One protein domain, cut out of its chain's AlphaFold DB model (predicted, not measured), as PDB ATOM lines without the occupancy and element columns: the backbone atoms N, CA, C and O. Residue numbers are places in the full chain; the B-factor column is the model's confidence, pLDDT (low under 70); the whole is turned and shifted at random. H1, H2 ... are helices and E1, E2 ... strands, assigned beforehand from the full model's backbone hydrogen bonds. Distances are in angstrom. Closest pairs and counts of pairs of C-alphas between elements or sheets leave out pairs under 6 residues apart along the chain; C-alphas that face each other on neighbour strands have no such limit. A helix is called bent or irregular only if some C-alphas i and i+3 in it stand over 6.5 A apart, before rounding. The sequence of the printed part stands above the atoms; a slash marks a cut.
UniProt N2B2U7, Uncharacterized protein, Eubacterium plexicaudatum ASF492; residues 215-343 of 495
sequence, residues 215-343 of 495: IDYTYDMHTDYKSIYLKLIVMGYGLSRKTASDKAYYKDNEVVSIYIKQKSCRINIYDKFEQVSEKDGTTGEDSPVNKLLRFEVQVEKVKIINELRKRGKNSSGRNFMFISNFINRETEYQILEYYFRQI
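What this domain is: This is residues 215 to 343 of the 495 residues of an uncharacterized protein of Eubacterium plexicaudatum ASF492 (UniProt N2B2U7). A twisted sheet of five strands has helices H1 and H5 over one face, while H2 stands up from the opposite face near one end of the strands. At the other end, H3 runs on from E5 toward a loose arm with the short H4, and residues 310 to 319 stick out and add to the length. The printed part has 129 residues, with five named helices and five named strands in the order E1 H1 E2 E3 E4 H2 E5 H3 H4 H5. The sheet's order is E1 E5 E4 E3 E2, antiparallel throughout, and the class is mixed, helices and strands. The whole is only just compact, close to loose, with a radius of gyration of the C-alphas of 16.7 A, and elongated, spanning 53 by 31 by 21 A.

Where its parts are: Strand E1, residues 215 to 222, begins at C-alpha 215 (-45.396, -4.173, 19.470) and is 22.8 A long. E5, residues 292 to 300, is 24.8 A long; E4 is residues 265 to 271, 20.0 A; E3 is residues 254 to 261, 21.1 A; E2 is residues 247 to 251. Helix H5, residues 329 to 343, is 20.7 A long and ends at C-alpha 343 (-54.073, -18.736, 29.252). H1 is residues 226 to 234, H2 residues 272 to 280, H3 residues 301 to 310 and H4 residues 318 to 321. H4 is only just irregular: C-alphas 318 and 321 are 6.6 A apart.

How they stand to each other: E1 and E2 are the edge strands. N 219 and O 295 of E1 and E5 are 2.8 A apart, within hydrogen-bond range, as are N 268 and O 296 of E4 and E5, 2.8 A. E2, E3 and E4 form a meander, each strand the antiparallel neighbour of the one before, with hairpins E2 and E3, and E3 and E4; N 249 and O 257 are 2.8 A apart, N 260 and O 267 2.8 A. H1 is on the sheet over E3, at a height of 7.0 A, slantwise at 41 degrees on the local plane; the closest C-alphas of H1 and E3 are Ser 227 and Val 255, 6.0 A. H5, on the same face, lies over E1 and E5 at a height of 9.1 A and runs across the strands, at 72 degrees to E1 on the local plane; its closest C-alpha pair with E1 is Tyr 217 and Glu 332, 6.1 A. H2 is on the opposite face and stands up from the sheet at 64 degrees. H3 only grazes the sheet with residues 301 to 304, and H4 is not on it. Each O i to N i+4 pair is within hydrogen-bond range in H1, H3 and H5, and 4 of 5 in H2; H4 is too short for one.

The domain as a whole: The C-alphas farthest apart, Asp 252 and Ser 316, are 53.5 A apart. The printed part has no cut; the links H1 to E2 and H2 to E5 are long. Mean pLDDT of the printed part is 73.0, with residues 239 to 245, 278 to 290 and 301 to 330 under 70.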
ATOM      1  N   ILE A 215     -45.433  -4.812  18.152       73.38
ATOM      2  CA  ILE A 215     -45.396  -4.173  19.470       73.38
ATOM      3  C   ILE A 215     -45.439  -5.264  20.538       73.38
ATOM      4  O   ILE A 215     -46.179  -6.236  20.381       73.38
ATOM      5  N   ASP A 216     -44.638  -5.120  21.588       80.00
ATOM      6  CA  ASP A 216     -44.550  -6.093  22.674       80.00
ATOM      7  C   ASP A 216     -45.076  -5.429  23.951       80.00
ATOM      8  O   ASP A 216     -44.398  -4.565  24.506       80.00
ATOM      9  N   TYR A 217     -46.283  -5.808  24.379       79.25
ATOM     10  CA  TYR A 217     -46.891  -5.340  25.632       79.25
ATOM     11  C   TYR A 217     -46.422  -6.219  26.776       79.25
ATOM     12  O   TYR A 217     -46.452  -7.444  26.624       79.25
ATOM     13  N   THR A 218     -46.015  -5.639  27.905       81.31
ATOM     14  CA  THR A 218     -45.508  -6.434  29.026       81.31
ATOM     15  C   THR A 218     -46.135  -6.080  30.363       81.31
ATOM     16  O   THR A 218     -46.529  -4.950  30.602       81.31
ATOM     17  N   TYR A 219     -46.224  -7.081  31.232       80.31
ATOM     18  CA  TYR A 219     -46.646  -6.941  32.614       80.31
ATOM     19  C   TYR A 219     -45.655  -7.662  33.516       80.31
ATOM     20  O   TYR A 219     -45.409  -8.858  33.335       80.31
ATOM     21  N   ASP A 220     -45.101  -6.930  34.475       78.69
ATOM     22  CA  ASP A 220     -44.119  -7.427  35.426       78.69
ATOM     23  C   ASP A 220     -44.789  -7.676  36.774       78.69
ATOM     24  O   ASP A 220     -45.180  -6.755  37.490       78.69
ATOM     25  N   MET A 221     -44.925  -8.952  37.125       78.31
ATOM     26  CA  MET A 221     -45.486  -9.362  38.402       78.31
ATOM     27  C   MET A 221     -44.361  -9.627  39.398       78.31
ATOM     28  O   MET A 221     -43.560 -10.544  39.208       78.31
ATOM     29  N   HIS A 222     -44.338  -8.852  40.480       77.69
ATOM     30  CA  HIS A 222     -43.432  -9.077  41.601       77.69
ATOM     31  C   HIS A 222     -43.941 -10.242  42.455       77.69
ATOM     32  O   HIS A 222     -45.039 -10.183  43.011       77.69
ATOM     33  N   THR A 223     -43.168 -11.321  42.541       79.56
ATOM     34  CA  THR A 223     -43.523 -12.497  43.330       79.56
ATOM     35  C   THR A 223     -42.310 -13.353  43.682       79.56
ATOM     36  O   THR A 223     -41.411 -13.548  42.868       79.56
ATOM     37  N   ASP A 224     -42.344 -13.953  44.871       83.06
ATOM     38  CA  ASP A 224     -41.407 -15.004  45.278       83.06
ATOM     39  C   ASP A 224     -41.806 -16.398  44.752       83.06
ATOM     40  O   ASP A 224     -41.055 -17.363  44.857       83.06
ATOM     41  N   TYR A 225     -42.982 -16.525  44.128       88.00
ATOM     42  CA  TYR A 225     -43.553 -17.804  43.692       88.00
ATOM     43  C   TYR A 225     -43.474 -18.017  42.167       88.00
ATOM     44  O   TYR A 225     -44.321 -18.702  41.593       88.00
ATOM     45  N   LYS A 226     -42.477 -17.427  41.485       88.94
ATOM     46  CA  LYS A 226     -42.357 -17.401  40.005       88.94
ATOM     47  C   LYS A 226     -42.491 -18.786  39.359       88.94
ATOM     48  O   LYS A 226     -43.320 -18.975  38.467       88.94
ATOM     49  N   SER A 227     -41.713 -19.761  39.827       88.50
ATOM     50  CA  SER A 227     -41.707 -21.133  39.297       88.50
ATOM     51  C   SER A 227     -43.046 -21.849  39.504       88.50
ATOM     52  O   SER A 227     -43.527 -22.556  38.615       88.50
ATOM     53  N   ILE A 228     -43.693 -21.613  40.651       91.88
ATOM     54  CA  ILE A 228     -45.013 -22.162  40.979       91.88
ATOM     55  C   ILE A 228     -46.058 -21.579  40.027       91.88
ATOM     56  O   ILE A 228     -46.809 -22.337  39.413       91.88
ATOM     57  N   TYR A 229     -46.057 -20.260  39.814       92.38
ATOM     58  CA  TYR A 229     -46.930 -19.626  38.824       92.38
ATOM     59  C   TYR A 229     -46.723 -20.197  37.425       92.38
ATOM     60  O   TYR A 229     -47.696 -20.568  36.772       92.38
ATOM     61  N   LEU A 230     -45.477 -20.319  36.961       91.88
ATOM     62  CA  LEU A 230     -45.179 -20.883  35.645       91.88
ATOM     63  C   LEU A 230     -45.729 -22.311  35.506       91.88
ATOM     64  O   LEU A 230     -46.377 -22.629  34.506       91.88
ATOM     65  N   LYS A 231     -45.561 -23.159  36.526       91.19
ATOM     66  CA  LYS A 231     -46.102 -24.526  36.536       91.19
ATOM     67  C   LYS A 231     -47.635 -24.542  36.495       91.19
ATOM     68  O   LYS A 231     -48.212 -25.249  35.666       91.19
ATOM     69  N   LEU A 232     -48.298 -23.709  37.301       92.00
ATOM     70  CA  LEU A 232     -49.761 -23.566  37.305       92.00
ATOM     71  C   LEU A 232     -50.295 -23.047  35.958       92.00
ATOM     72  O   LEU A 232     -51.311 -23.533  35.460       92.00
ATOM     73  N   ILE A 233     -49.586 -22.113  35.320       90.69
ATOM     74  CA  ILE A 233     -49.932 -21.565  34.002       90.69
ATOM     75  C   ILE A 233     -49.794 -22.633  32.908       90.69
ATOM     76  O   ILE A 233     -50.674 -22.747  32.054       90.69
ATOM     77  N   VAL A 234     -48.745 -23.466  32.944       88.38
ATOM     78  CA  VAL A 234     -48.595 -24.616  32.028       88.38
ATOM     79  C   VAL A 234     -49.766 -25.599  32.165       88.38
ATOM     80  O   VAL A 234     -50.201 -26.188  31.170       88.38
ATOM     81  N   MET A 235     -50.292 -25.764  33.380       87.81
ATOM     82  CA  MET A 235     -51.456 -26.605  33.688       87.81
ATOM     83  C   MET A 235     -52.805 -25.942  33.352       87.81
ATOM     84  O   MET A 235     -53.840 -26.612  33.393       87.81
ATOM     85  N   GLY A 236     -52.794 -24.654  33.010       86.12
ATOM     86  CA  GLY A 236     -53.965 -23.827  32.751       86.12
ATOM     87  C   GLY A 236     -54.755 -24.179  31.490       86.12
ATOM     88  O   GLY A 236     -54.709 -25.281  30.934       86.12
ATOM     89  N   TYR A 237     -55.529 -23.198  31.037       78.44
ATOM     90  CA  TYR A 237     -56.504 -23.344  29.959       78.44
ATOM     91  C   TYR A 237     -55.841 -23.342  28.579       78.44
ATOM     92  O   TYR A 237     -56.304 -24.036  27.667       78.44
ATOM     93  N   GLY A 238     -54.719 -22.626  28.453       70.44
ATOM     94  CA  GLY A 238     -53.964 -22.488  27.215       70.44
ATOM     95  C   GLY A 238     -54.764 -21.818  26.091       70.44
ATOM     96  O   GLY A 238     -55.989 -21.728  26.091       70.44
ATOM     97  N   LEU A 239     -54.072 -21.371  25.047       57.78
ATOM     98  CA  LEU A 239     -54.703 -20.666  23.929       57.78
ATOM     99  C   LEU A 239     -55.347 -21.603  22.902       57.78
ATOM    100  O   LEU A 239     -55.173 -21.423  21.705       57.78
ATOM    101  N   SER A 240     -56.120 -22.602  23.336       53.34
ATOM    102  CA  SER A 240     -56.986 -23.474  22.511       53.34
ATOM    103  C   SER A 240     -56.352 -24.213  21.311       53.34
ATOM    104  O   SER A 240     -57.032 -24.987  20.641       53.34
ATOM    105  N   ARG A 241     -55.070 -23.995  21.008       51.06
ATOM    106  CA  ARG A 241     -54.367 -24.490  19.826       51.06
ATOM    107  C   ARG A 241     -52.896 -24.644  20.184       51.06
ATOM    108  O   ARG A 241     -52.122 -23.728  19.931       51.06
ATOM    109  N   LYS A 242     -52.500 -25.810  20.708       49.09
ATOM    110  CA  LYS A 242     -51.102 -26.210  20.545       49.09
ATOM    111  C   LYS A 242     -50.859 -26.351  19.051       49.09
ATOM    112  O   LYS A 242     -51.181 -27.365  18.440       49.09
ATOM    113  N   THR A 243     -50.329 -25.299  18.449       46.44
ATOM    114  CA  THR A 243     -49.472 -25.488  17.289       46.44
ATOM    115  C   THR A 243     -48.197 -26.172  17.795       46.44
ATOM    116  O   THR A 243     -47.869 -26.069  18.978       46.44
ATOM    117  N   ALA A 244     -47.455 -26.869  16.933       47.34
ATOM    118  CA  ALA A 244     -46.182 -27.511  17.302       47.34
ATOM    119  C   ALA A 244     -45.142 -26.547  17.931       47.34
ATOM    120  O   ALA A 244     -44.094 -26.974  18.406       47.34
ATOM    121  N   SER A 245     -45.422 -25.240  17.930       52.09
ATOM    122  CA  SER A 245     -44.582 -24.175  18.462       52.09
ATOM    123  C   SER A 245     -44.825 -23.765  19.919       52.09
ATOM    124  O   SER A 245     -44.028 -22.972  20.407       52.09
ATOM    125  N   ASP A 246     -45.841 -24.278  20.620       75.44
ATOM    126  CA  ASP A 246     -46.031 -23.961  22.048       75.44
ATOM    127  C   ASP A 246     -45.069 -24.781  22.919       75.44
ATOM    128  O   ASP A 246     -45.138 -26.016  22.944       75.44
ATOM    129  N   LYS A 247     -44.180 -24.103  23.649       81.94
ATOM    130  CA  LYS A 247     -43.088 -24.720  24.413       81.94
ATOM    131  C   LYS A 247     -43.032 -24.174  25.834       81.94
ATOM    132  O   LYS A 247     -43.166 -22.977  26.045       81.94
ATOM    133  N   ALA A 248     -42.810 -25.063  26.793       85.44
ATOM    134  CA  ALA A 248     -42.341 -24.698  28.123       85.44
ATOM    135  C   ALA A 248     -40.867 -25.099  28.202       85.44
ATOM    136  O   ALA A 248     -40.508 -26.185  27.737       85.44
ATOM    137  N   TYR A 249     -40.037 -24.218  28.741       86.50
ATOM    138  CA  TYR A 249     -38.614 -24.445  28.939       86.50
ATOM    139  C   TYR A 249     -38.359 -24.750  30.404       86.50
ATOM    140  O   TYR A 249     -38.970 -24.139  31.284       86.50
ATOM    141  N   TYR A 250     -37.463 -25.705  30.628       84.94
ATOM    142  CA  TYR A 250     -37.159 -26.224  31.946       84.94
ATOM    143  C   TYR A 250     -35.680 -26.035  32.251       84.94
ATOM    144  O   TYR A 250     -34.846 -26.268  31.376       84.94
ATOM    145  N   LYS A 251     -35.380 -25.673  33.493       82.00
ATOM    146  CA  LYS A 251     -34.042 -25.688  34.081       82.00
ATOM    147  C   LYS A 251     -34.149 -26.445  35.397       82.00
ATOM    148  O   LYS A 251     -35.069 -26.179  36.159       82.00
ATOM    149  N   ASP A 252     -33.304 -27.449  35.609       84.75
ATOM    150  CA  ASP A 252     -33.315 -28.273  36.828       84.75
ATOM    151  C   ASP A 252     -34.706 -28.838  37.194       84.75
ATOM    152  O   ASP A 252     -35.114 -28.864  38.348       84.75
ATOM    153  N   ASN A 253     -35.451 -29.300  36.178       80.81
ATOM    154  CA  ASN A 253     -36.844 -29.780  36.258       80.81
ATOM    155  C   ASN A 253     -37.912 -28.727  36.618       80.81
ATOM    156  O   ASN A 253     -39.095 -29.062  36.702       80.81
ATOM    157  N   GLU A 254     -37.543 -27.457  36.732       83.12
ATOM    158  CA  GLU A 254     -38.446 -26.340  36.998       83.12
ATOM    159  C   GLU A 254     -38.777 -25.580  35.715       83.12
ATOM    160  O   GLU A 254     -37.920 -25.387  34.855       83.12
ATOM    161  N   VAL A 255     -40.027 -25.130  35.568       86.50
ATOM    162  CA  VAL A 255     -40.419 -24.299  34.421       86.50
ATOM    163  C   VAL A 255     -39.849 -22.897  34.618       86.50
ATOM    164  O   VAL A 255     -40.207 -22.230  35.584       86.50
ATOM    165  N   VAL A 256     -39.026 -22.434  33.676       88.00
ATOM    166  CA  VAL A 256     -38.407 -21.092  33.707       88.00
ATOM    167  C   VAL A 256     -39.012 -20.131  32.688       88.00
ATOM    168  O   VAL A 256     -39.005 -18.914  32.878       88.00
ATOM    169  N   SER A 257     -39.578 -20.662  31.604       90.94
ATOM    170  CA  SER A 257     -40.316 -19.850  30.642       90.94
ATOM    171  C   SER A 257     -41.351 -20.643  29.851       90.94
ATOM    172  O   SER A 257     -41.264 -21.858  29.673       90.94
ATOM    173  N   ILE A 258     -42.353 -19.927  29.355       90.69
ATOM    174  CA  ILE A 258     -43.443 -20.425  28.527       90.69
ATOM    175  C   ILE A 258     -43.480 -19.566  27.272       90.69
ATOM    176  O   ILE A 258     -43.529 -18.342  27.344       90.69
ATOM    177  N   TYR A 259     -43.485 -20.224  26.122       90.00
ATOM    178  CA  TYR A 259     -43.564 -19.623  24.804       90.00
ATOM    179  C   TYR A 259     -44.798 -20.156  24.081       90.00
ATOM    180  O   TYR A 259     -44.920 -21.359  23.842       90.00
ATOM    181  N   ILE A 260     -45.711 -19.263  23.707       86.94
ATOM    182  CA  ILE A 260     -46.926 -19.591  22.959       86.94
ATOM    183  C   ILE A 260     -46.911 -18.811  21.650       86.94
ATOM    184  O   ILE A 260     -46.849 -17.580  21.646       86.94
ATOM    185  N   LYS A 261     -46.997 -19.515  20.518       83.94
ATOM    186  CA  LYS A 261     -46.936 -18.888  19.191       83.94
ATOM    187  C   LYS A 261     -48.273 -18.984  18.481       83.94
ATOM    188  O   LYS A 261     -48.807 -20.062  18.237       83.94
ATOM    189  N   GLN A 262     -48.769 -17.834  18.044       77.31
ATOM    190  CA  GLN A 262     -49.913 -17.716  17.152       77.31
ATOM    191  C   GLN A 262     -49.512 -17.066  15.825       77.31
ATOM    192  O   GLN A 262     -48.425 -16.514  15.672       77.31
ATOM    193  N   LYS A 263     -50.429 -17.111  14.849       74.25
ATOM    194  CA  LYS A 263     -50.225 -16.556  13.500       74.25
ATOM    195  C   LYS A 263     -49.845 -15.069  13.500       74.25
ATOM    196  O   LYS A 263     -49.205 -14.617  12.565       74.25
ATOM    197  N   SER A 264     -50.290 -14.314  14.498       77.38
ATOM    198  CA  SER A 264     -50.137 -12.857  14.545       77.38
ATOM    199  C   SER A 264     -49.903 -12.320  15.961       77.38
ATOM    200  O   SER A 264     -50.099 -11.135  16.229       77.38
ATOM    201  N   CYS A 265     -49.520 -13.209  16.877       83.69
ATOM    202  CA  CYS A 265     -49.152 -12.879  18.247       83.69
ATOM    203  C   CYS A 265     -48.185 -13.934  18.795       83.69
ATOM    204  O   CYS A 265     -48.294 -15.107  18.434       83.69
ATOM    205  N   ARG A 266     -47.272 -13.540  19.675       87.50
ATOM    206  CA  ARG A 266     -46.426 -14.444  20.458       87.50
ATOM    207  C   ARG A 266     -46.524 -14.036  21.911       87.50
ATOM    208  O   ARG A 266     -46.604 -12.849  22.193       87.50
ATOM    209  N   ILE A 267     -46.548 -15.008  22.804       89.50
ATOM    210  CA  ILE A 267     -46.696 -14.748  24.228       89.50
ATOM    211  C   ILE A 267     -45.572 -15.456  24.947       89.50
ATOM    212  O   ILE A 267     -45.388 -16.660  24.768       89.50
ATOM    213  N   ASN A 268     -44.836 -14.690  25.737       91.06
ATOM    214  CA  ASN A 268     -43.721 -15.154  26.535       91.06
ATOM    215  C   ASN A 268     -44.073 -14.909  27.999       91.06
ATOM    216  O   ASN A 268     -44.478 -13.807  28.352       91.06
ATOM    217  N   ILE A 269     -43.936 -15.922  28.844       92.25
ATOM    218  CA  ILE A 269     -44.078 -15.776  30.294       92.25
ATOM    219  C   ILE A 269     -42.816 -16.355  30.900       92.25
ATOM    220  O   ILE A 269     -42.546 -17.531  30.677       92.25
ATOM    221  N   TYR A 270     -42.001 -15.550  31.570       91.50
ATOM    222  CA  TYR A 270     -40.663 -15.983  31.966       91.50
ATOM    223  C   TYR A 270     -40.161 -15.303  33.227       91.50
ATOM    224  O   TYR A 270     -40.543 -14.176  33.547       91.50
ATOM    225  N   ASP A 271     -39.270 -16.006  33.916       89.12
ATOM    226  CA  ASP A 271     -38.457 -15.436  34.977       89.12
ATOM    227  C   ASP A 271     -37.489 -14.402  34.386       89.12
ATOM    228  O   ASP A 271     -36.590 -14.729  33.602       89.12
ATOM    229  N   LYS A 272     -37.710 -13.124  34.706       83.75
ATOM    230  CA  LYS A 272     -36.936 -12.028  34.123       83.75
ATOM    231  C   LYS A 272     -35.506 -12.005  34.651       83.75
ATOM    232  O   LYS A 272     -34.606 -11.646  33.894       83.75
ATOM    233  N   PHE A 273     -35.297 -12.394  35.907       80.81
ATOM    234  CA  PHE A 273     -33.967 -12.464  36.501       80.81
ATOM    235  C   PHE A 273     -33.120 -13.527  35.826       80.81
ATOM    236  O   PHE A 273     -32.003 -13.232  35.414       80.81
ATOM    237  N   GLU A 274     -33.677 -14.721  35.637       79.06
ATOM    238  CA  GLU A 274     -32.997 -15.811  34.937       79.06
ATOM    239  C   GLU A 274     -32.595 -15.379  33.516       79.06
ATOM    240  O   GLU A 274     -31.441 -15.500  33.113       79.06
ATOM    241  N   GLN A 275     -33.521 -14.742  32.787       80.88
ATOM    242  CA  GLN A 275     -33.292 -14.264  31.420       80.88
ATOM    243  C   GLN A 275     -32.199 -13.187  31.306       80.88
ATOM    244  O   GLN A 275     -31.595 -13.051  30.236       80.88
ATOM    245  N   VAL A 276     -32.000 -12.376  32.348       71.69
ATOM    246  CA  VAL A 276     -30.950 -11.344  32.414       71.69
ATOM    247  C   VAL A 276     -29.631 -11.962  32.879       71.69
ATOM    248  O   VAL A 276     -28.600 -11.725  32.255       71.69
ATOM    249  N   SER A 277     -29.670 -12.830  33.891       70.50
ATOM    250  CA  SER A 277     -28.498 -13.521  34.443       70.50
ATOM    251  C   SER A 277     -27.780 -14.365  33.387       70.50
ATOM    252  O   SER A 277     -26.558 -14.303  33.284       70.50
ATOM    253  N   GLU A 278     -28.526 -15.086  32.542       69.12
ATOM    254  CA  GLU A 278     -27.965 -15.871  31.429       69.12
ATOM    255  C   GLU A 278     -27.282 -15.014  30.349       69.12
ATOM    256  O   GLU A 278     -26.417 -15.508  29.627       69.12
ATOM    257  N   LYS A 279     -27.688 -13.749  30.192       64.00
ATOM    258  CA  LYS A 279     -27.180 -12.862  29.133       64.00
ATOM    259  C   LYS A 279     -26.027 -11.985  29.585       64.00
ATOM    260  O   LYS A 279     -25.074 -11.818  28.829       64.00
ATOM    261  N   ASP A 280     -26.135 -11.441  30.790       60.16
ATOM    262  CA  ASP A 280     -25.258 -10.375  31.271       60.16
ATOM    263  C   ASP A 280     -24.281 -10.874  32.351       60.16
ATOM    264  O   ASP A 280     -23.373 -10.148  32.751       60.16
ATOM    265  N   GLY A 281     -24.438 -12.118  32.829       52.06
ATOM    266  CA  GLY A 281     -23.492 -12.813  33.712       52.06
ATOM    267  C   GLY A 281     -23.265 -12.185  35.096       52.06
ATOM    268  O   GLY A 281     -22.408 -12.668  35.830       52.06
ATOM    269  N   THR A 282     -23.973 -11.104  35.452       50.22
ATOM    270  CA  THR A 282     -23.602 -10.214  36.575       50.22
ATOM    271  C   THR A 282     -24.789  -9.558  37.298       50.22
ATOM    272  O   THR A 282     -24.678  -8.449  37.817       50.22
ATOM    273  N   THR A 283     -25.945 -10.216  37.394       51.78
ATOM    274  CA  THR A 283     -26.996  -9.751  38.317       51.78
ATOM    275  C   THR A 283     -26.870 -10.453  39.664       51.78
ATOM    276  O   THR A 283     -27.139 -11.644  39.764       51.78
ATOM    277  N   GLY A 284     -26.451  -9.711  40.696       54.75
ATOM    278  CA  GLY A 284     -26.461 -10.189  42.084       54.75
ATOM    279  C   GLY A 284     -27.880 -10.477  42.589       54.75
ATOM    280  O   GLY A 284     -28.855  -9.967  42.030       54.75
ATOM    281  N   GLU A 285     -27.995 -11.284  43.646       55.81
ATOM    282  CA  GLU A 285     -29.280 -11.705  44.238       55.81
ATOM    283  C   GLU A 285     -30.158 -10.521  44.694       55.81
ATOM    284  O   GLU A 285     -31.384 -10.608  44.633       55.81
ATOM    285  N   ASP A 286     -29.560  -9.367  45.009       54.69
ATOM    286  CA  ASP A 286     -30.265  -8.126  45.380       54.69
ATOM    287  C   ASP A 286     -30.838  -7.339  44.185       54.69
ATOM    288  O   ASP A 286     -31.315  -6.208  44.319       54.69
ATOM    289  N   SER A 287     -30.780  -7.898  42.974       56.69
ATOM    290  CA  SER A 287     -31.280  -7.222  41.781       56.69
ATOM    291  C   SER A 287     -32.794  -6.970  41.874       56.69
ATOM    292  O   SER A 287     -33.550  -7.900  42.164       56.69
ATOM    293  N   PRO A 288     -33.292  -5.769  41.511       54.47
ATOM    294  CA  PRO A 288     -34.728  -5.468  41.526       54.47
ATOM    295  C   PRO A 288     -35.534  -6.364  40.575       54.47
ATOM    296  O   PRO A 288     -36.750  -6.467  40.707       54.47
ATOM    297  N   VAL A 289     -34.874  -7.052  39.629       63.66
ATOM    298  CA  VAL A 289     -35.536  -8.023  38.748       63.66
ATOM    299  C   VAL A 289     -35.613  -9.436  39.330       63.66
ATOM    300  O   VAL A 289     -36.305 -10.264  38.743       63.66
ATOM    301  N   ASN A 290     -34.968  -9.718  40.475       68.81
ATOM    302  CA  ASN A 290     -34.943 -11.045  41.108       68.81
ATOM    303  C   ASN A 290     -36.359 -11.589  41.333       68.81
ATOM    304  O   ASN A 290     -36.630 -12.747  41.058       68.81
ATOM    305  N   LYS A 291     -37.326 -10.749  41.701       75.00
ATOM    306  CA  LYS A 291     -38.704 -11.196  41.960       75.00
ATOM    307  C   LYS A 291     -39.653 -11.031  40.773       75.00
ATOM    308  O   LYS A 291     -40.863 -11.116  40.952       75.00
ATOM    309  N   LEU A 292     -39.148 -10.785  39.564       79.88
ATOM    310  CA  LEU A 292     -39.997 -10.464  38.415       79.88
ATOM    311  C   LEU A 292     -40.364 -11.686  37.572       79.88
ATOM    312  O   LEU A 292     -39.528 -12.270  36.878       79.88
ATOM    313  N   LEU A 293     -41.659 -12.001  37.555       84.94
ATOM    314  CA  LEU A 293     -42.278 -12.821  36.520       84.94
ATOM    315  C   LEU A 293     -42.844 -11.904  35.431       84.94
ATOM    316  O   LEU A 293     -43.816 -11.185  35.668       84.94
ATOM    317  N   ARG A 294     -42.265 -11.948  34.228       87.44
ATOM    318  CA  ARG A 294     -42.704 -11.117  33.103       87.44
ATOM    319  C   ARG A 294     -43.689 -11.861  32.220       87.44
ATOM    320  O   ARG A 294     -43.389 -12.950  31.737       87.44
ATOM    321  N   PHE A 295     -44.814 -11.223  31.931       87.00
ATOM    322  CA  PHE A 295     -45.747 -11.600  30.880       87.00
ATOM    323  C   PHE A 295     -45.545 -10.659  29.700       87.00
ATOM    324  O   PHE A 295     -45.612  -9.451  29.862       87.00
ATOM    325  N   GLU A 296     -45.310 -11.188  28.511       88.06
ATOM    326  CA  GLU A 296     -45.023 -10.407  27.312       88.06
ATOM    327  C   GLU A 296     -45.886 -10.898  26.157       88.06
ATOM    328  O   GLU A 296     -45.842 -12.065  25.783       88.06
ATOM    329  N   VAL A 297     -46.660  -9.994  25.567       86.62
ATOM    330  CA  VAL A 297     -47.538 -10.240  24.428       86.62
ATOM    331  C   VAL A 297     -47.013  -9.455  23.229       86.62
ATOM    332  O   VAL A 297     -47.258  -8.260  23.073       86.62
ATOM    333  N   GLN A 298     -46.312 -10.151  22.344       85.62
ATOM    334  CA  GLN A 298     -45.779  -9.625  21.095       85.62
ATOM    335  C   GLN A 298     -46.836  -9.691  19.993       85.62
ATOM    336  O   GLN A 298     -47.079 -10.748  19.408       85.62
ATOM    337  N   VAL A 299     -47.466  -8.571  19.667       78.19
ATOM    338  CA  VAL A 299     -48.515  -8.490  18.649       78.19
ATOM    339  C   VAL A 299     -47.915  -8.056  17.312       78.19
ATOM    340  O   VAL A 299     -47.250  -7.028  17.212       78.19
ATOM    341  N   GLU A 300     -48.154  -8.831  16.253       80.38
ATOM    342  CA  GLU A 300     -47.698  -8.492  14.900       80.38
ATOM    343  C   GLU A 300     -48.693  -7.553  14.193       80.38
ATOM    344  O   GLU A 300     -49.905  -7.611  14.432       80.38
ATOM    345  N   LYS A 301     -48.190  -6.732  13.258       69.31
ATOM    346  CA  LYS A 301     -48.937  -5.698  12.509       69.31
ATOM    347  C   LYS A 301     -50.353  -6.112  12.088       69.31
ATOM    348  O   LYS A 301     -51.291  -5.336  12.223       69.31
ATOM    349  N   VAL A 302     -50.536  -7.330  11.577       69.88
ATOM    350  CA  VAL A 302     -51.835  -7.796  11.054       69.88
ATOM    351  C   VAL A 302     -52.913  -7.877  12.143       69.88
ATOM    352  O   VAL A 302     -54.058  -7.506  11.890       69.88
ATOM    353  N   LYS A 303     -52.578  -8.341  13.355       69.81
ATOM    354  CA  LYS A 303     -53.561  -8.442  14.451       69.81
ATOM    355  C   LYS A 303     -53.927  -7.069  14.987       69.81
ATOM    356  O   LYS A 303     -55.102  -6.795  15.188       69.81
ATOM    357  N   ILE A 304     -52.924  -6.208  15.111       63.34
ATOM    358  CA  ILE A 304     -53.070  -4.808  15.500       63.34
ATOM    359  C   ILE A 304     -54.071  -4.082  14.584       63.34
ATOM    360  O   ILE A 304     -55.030  -3.478  15.057       63.34
ATOM    361  N   ILE A 305     -53.894  -4.205  13.261       62.16
ATOM    362  CA  ILE A 305     -54.792  -3.606  12.260       62.16
ATOM    363  C   ILE A 305     -56.224  -4.136  12.416       62.16
ATOM    364  O   ILE A 305     -57.183  -3.370  12.350       62.16
ATOM    365  N   ASN A 306     -56.380  -5.447  12.609       66.75
ATOM    366  CA  ASN A 306     -57.697  -6.073  12.696       66.75
ATOM    367  C   ASN A 306     -58.451  -5.693  13.976       66.75
ATOM    368  O   ASN A 306     -59.655  -5.461  13.905       66.75
ATOM    369  N   GLU A 307     -57.776  -5.609  15.125       63.75
ATOM    370  CA  GLU A 307     -58.416  -5.194  16.378       63.75
ATOM    371  C   GLU A 307     -58.816  -3.712  16.354       63.75
ATOM    372  O   GLU A 307     -59.921  -3.380  16.774       63.75
ATOM    373  N   LEU A 308     -58.003  -2.828  15.761       55.81
ATOM    374  CA  LEU A 308     -58.390  -1.423  15.580       55.81
ATOM    375  C   LEU A 308     -59.591  -1.238  14.644       55.81
ATOM    376  O   LEU A 308     -60.457  -0.410  14.918       55.81
ATOM    377  N   ARG A 309     -59.670  -2.015  13.556       61.22
ATOM    378  CA  ARG A 309     -60.805  -1.964  12.617       61.22
ATOM    379  C   ARG A 309     -62.125  -2.368  13.275       61.22
ATOM    380  O   ARG A 309     -63.155  -1.783  12.967       61.22
ATOM    381  N   LYS A 310     -62.098  -3.334  14.201       63.97
ATOM    382  CA  LYS A 310     -63.290  -3.771  14.951       63.97
ATOM    383  C   LYS A 310     -63.827  -2.706  15.909       63.97
ATOM    384  O   LYS A 310     -65.018  -2.703  16.184       63.97
ATOM    385  N   ARG A 311     -62.977  -1.794  16.397       59.50
ATOM    386  CA  ARG A 311     -63.338  -0.732  17.358       59.50
ATOM    387  C   ARG A 311     -64.055   0.470  16.722       59.50
ATOM    388  O   ARG A 311     -64.137   1.524  17.337       59.50
ATOM    389  N   GLY A 312     -64.554   0.349  15.492       47.06
ATOM    390  CA  GLY A 312     -65.421   1.372  14.899       47.06
ATOM    391  C   GLY A 312     -64.716   2.640  14.411       47.06
ATOM    392  O   GLY A 312     -65.399   3.586  14.028       47.06
ATOM    393  N   LYS A 313     -63.375   2.671  14.316       46.62
ATOM    394  CA  LYS A 313     -62.689   3.686  13.494       46.62
ATOM    395  C   LYS A 313     -62.879   3.335  12.011       46.62
ATOM    396  O   LYS A 313     -61.946   2.908  11.333       46.62
ATOM    397  N   ASN A 314     -64.107   3.510  11.512       41.28
ATOM    398  CA  ASN A 314     -64.483   3.517  10.092       41.28
ATOM    399  C   ASN A 314     -63.906   4.758   9.391       41.28
ATOM    400  O   ASN A 314     -64.610   5.524   8.740       41.28
ATOM    401  N   SER A 315     -62.611   4.996   9.552       41.06
ATOM    402  CA  SER A 315     -61.910   6.068   8.871       41.06
ATOM    403  C   SER A 315     -61.083   5.410   7.786       41.06
ATOM    404  O   SER A 315     -60.036   4.821   8.051       41.06
ATOM    405  N   SER A 316     -61.562   5.497   6.553       40.69
ATOM    406  CA  SER A 316     -60.910   5.061   5.314       40.69
ATOM    407  C   SER A 316     -59.617   5.845   5.002       40.69
ATOM    408  O   SER A 316     -59.317   6.113   3.844       40.69
ATOM    409  N   GLY A 317     -58.859   6.263   6.019       43.19
ATOM    410  CA  GLY A 317     -57.747   7.201   5.916       43.19
ATOM    411  C   GLY A 317     -56.485   6.731   6.639       43.19
ATOM    412  O   GLY A 317     -56.520   5.910   7.557       43.19
ATOM    413  N   ARG A 318     -55.349   7.302   6.227       42.50
ATOM    414  CA  ARG A 318     -53.990   7.042   6.745       42.50
ATOM    415  C   ARG A 318     -53.839   7.272   8.266       42.50
ATOM    416  O   ARG A 318     -52.887   6.768   8.850       42.50
ATOM    417  N   ASN A 319     -54.823   7.905   8.920       44.91
ATOM    418  CA  ASN A 319     -54.866   8.210  10.360       44.91
ATOM    419  C   ASN A 319     -55.006   7.001  11.311       44.91
ATOM    420  O   ASN A 319     -54.996   7.162  12.531       44.91
ATOM    421  N   PHE A 320     -55.161   5.776  10.803       51.38
ATOM    422  CA  PHE A 320     -55.326   4.604  11.673       51.38
ATOM    423  C   PHE A 320     -53.991   4.074  12.232       51.38
ATOM    424  O   PHE A 320     -53.971   3.414  13.271       51.38
ATOM    425  N   MET A 321     -52.870   4.361  11.562       52.47
ATOM    426  CA  MET A 321     -51.552   3.832  11.914       52.47
ATOM    427  C   MET A 321     -50.787   4.710  12.907       52.47
ATOM    428  O   MET A 321     -49.575   4.609  12.924       52.47
ATOM    429  N   PHE A 322     -51.431   5.549  13.724       55.78
ATOM    430  CA  PHE A 322     -50.720   6.389  14.700       55.78
ATOM    431  C   PHE A 322     -50.232   5.634  15.934       55.78
ATOM    432  O   PHE A 322     -50.920   4.745  16.429       55.78
ATOM    433  N   ILE A 323     -49.047   5.996  16.438       53.28
ATOM    434  CA  ILE A 323     -48.359   5.243  17.497       53.28
ATOM    435  C   ILE A 323     -49.118   5.365  18.808       53.28
ATOM    436  O   ILE A 323     -49.233   4.391  19.540       53.28
ATOM    437  N   SER A 324     -49.761   6.513  19.012       54.66
ATOM    438  CA  SER A 324     -50.693   6.794  20.100       54.66
ATOM    439  C   SER A 324     -51.906   5.862  20.137       54.66
ATOM    440  O   SER A 324     -52.422   5.582  21.215       54.66
ATOM    441  N   ASN A 325     -52.345   5.304  19.000       58.59
ATOM    442  CA  ASN A 325     -53.408   4.290  19.002       58.59
ATOM    443  C   ASN A 325     -52.933   2.949  19.595       58.59
ATOM    444  O   ASN A 325     -53.772   2.106  19.909       58.59
ATOM    445  N   PHE A 326     -51.619   2.733  19.708       59.66
ATOM    446  CA  PHE A 326     -51.009   1.473  20.147       59.66
ATOM    447  C   PHE A 326     -50.304   1.589  21.496       59.66
ATOM    448  O   PHE A 326     -50.341   0.654  22.280       59.66
ATOM    449  N   ILE A 327     -49.679   2.732  21.769       62.25
ATOM    450  CA  ILE A 327     -49.002   3.035  23.028       62.25
ATOM    451  C   ILE A 327     -49.972   3.845  23.884       62.25
ATOM    452  O   ILE A 327     -49.895   5.068  23.956       62.25
ATOM    453  N   ASN A 328     -50.962   3.153  24.435       63.00
ATOM    454  CA  ASN A 328     -51.834   3.683  25.474       63.00
ATOM    455  C   ASN A 328     -52.218   2.551  26.429       63.00
ATOM    456  O   ASN A 328     -52.425   1.412  25.992       63.00
ATOM    457  N   ARG A 329     -52.354   2.884  27.719       64.12
ATOM    458  CA  ARG A 329     -52.667   1.914  28.778       64.12
ATOM    459  C   ARG A 329     -53.949   1.132  28.517       64.12
ATOM    460  O   ARG A 329     -53.995  -0.058  28.786       64.12
ATOM    461  N   GLU A 330     -54.978   1.762  27.954       69.69
ATOM    462  CA  GLU A 330     -56.242   1.073  27.664       69.69
ATOM    463  C   GLU A 330     -56.033  -0.092  26.684       69.69
ATOM    464  O   GLU A 330     -56.514  -1.204  26.890       69.69
ATOM    465  N   THR A 331     -55.260   0.134  25.623       72.00
ATOM    466  CA  THR A 331     -54.944  -0.901  24.636       72.00
ATOM    467  C   THR A 331     -54.022  -1.965  25.219       72.00
ATOM    468  O   THR A 331     -54.236  -3.148  24.952       72.00
ATOM    469  N   GLU A 332     -53.046  -1.566  26.034       74.12
ATOM    470  CA  GLU A 332     -52.170  -2.481  26.769       74.12
ATOM    471  C   GLU A 332     -52.977  -3.402  27.697       74.12
ATOM    472  O   GLU A 332     -52.911  -4.624  27.537       74.12
ATOM    473  N   TYR A 333     -53.807  -2.842  28.584       77.50
ATOM    474  CA  TYR A 333     -54.658  -3.600  29.502       77.50
ATOM    475  C   TYR A 333     -55.586  -4.541  28.753       77.50
ATOM    476  O   TYR A 333     -55.594  -5.731  29.045       77.50
ATOM    477  N   GLN A 334     -56.306  -4.060  27.741       79.38
ATOM    478  CA  GLN A 334     -57.217  -4.906  26.969       79.38
ATOM    479  C   GLN A 334     -56.499  -6.087  26.308       79.38
ATOM    480  O   GLN A 334     -57.033  -7.198  26.254       79.38
ATOM    481  N   ILE A 335     -55.293  -5.865  25.779       80.88
ATOM    482  CA  ILE A 335     -54.508  -6.916  25.131       80.88
ATOM    483  C   ILE A 335     -53.998  -7.917  26.168       80.88
ATOM    484  O   ILE A 335     -54.188  -9.123  25.980       80.88
ATOM    485  N   LEU A 336     -53.383  -7.444  27.251       85.25
ATOM    486  CA  LEU A 336     -52.878  -8.293  28.328       85.25
ATOM    487  C   LEU A 336     -54.015  -9.089  28.976       85.25
ATOM    488  O   LEU A 336     -53.951 -10.316  29.015       85.25
ATOM    489  N   GLU A 337     -55.092  -8.419  29.380       86.62
ATOM    490  CA  GLU A 337     -56.273  -9.018  30.000       86.62
ATOM    491  C   GLU A 337     -56.871 -10.107  29.103       86.62
ATOM    492  O   GLU A 337     -57.113 -11.227  29.563       86.62
ATOM    493  N   TYR A 338     -57.039  -9.827  27.804       86.31
ATOM    494  CA  TYR A 338     -57.534 -10.811  26.844       86.31
ATOM    495  C   TYR A 338     -56.706 -12.098  26.892       86.31
ATOM    496  O   TYR A 338     -57.270 -13.185  27.034       86.31
ATOM    497  N   TYR A 339     -55.377 -12.007  26.802       86.12
ATOM    498  CA  TYR A 339     -54.533 -13.201  26.786       86.12
ATOM    499  C   TYR A 339     -54.408 -13.872  28.150       86.12
ATOM    500  O   TYR A 339     -54.410 -15.103  28.202       86.12
ATOM    501  N   PHE A 340     -54.378 -13.111  29.244       87.44
ATOM    502  CA  PHE A 340     -54.393 -13.660  30.599       87.44
ATOM    503  C   PHE A 340     -55.648 -14.509  30.814       87.44
ATOM    504  O   PHE A 340     -55.540 -15.673  31.203       87.44
ATOM    505  N   ARG A 341     -56.832 -13.996  30.445       86.50
ATOM    506  CA  ARG A 341     -58.100 -14.743  30.543       86.50
ATOM    507  C   ARG A 341     -58.074 -16.055  29.763       86.50
ATOM    508  O   ARG A 341     -58.661 -17.037  30.208       86.50
ATOM    509  N   GLN A 342     -57.419 -16.084  28.602       83.25
ATOM    510  CA  GLN A 342     -57.333 -17.298  27.785       83.25
ATOM    511  C   GLN A 342     -56.316 -18.314  28.321       83.25
ATOM    512  O   GLN A 342     -56.552 -19.514  28.224       83.25
ATOM    513  N   ILE A 343     -55.172 -17.856  28.833       85.81
ATOM    514  CA  ILE A 343     -54.073 -18.736  29.252       85.81
ATOM    515  C   ILE A 343     -54.300 -19.238  30.680       85.81
ATOM    516  O   ILE A 343     -54.266 -20.445  30.930       85.81
TER     517      ILE A 343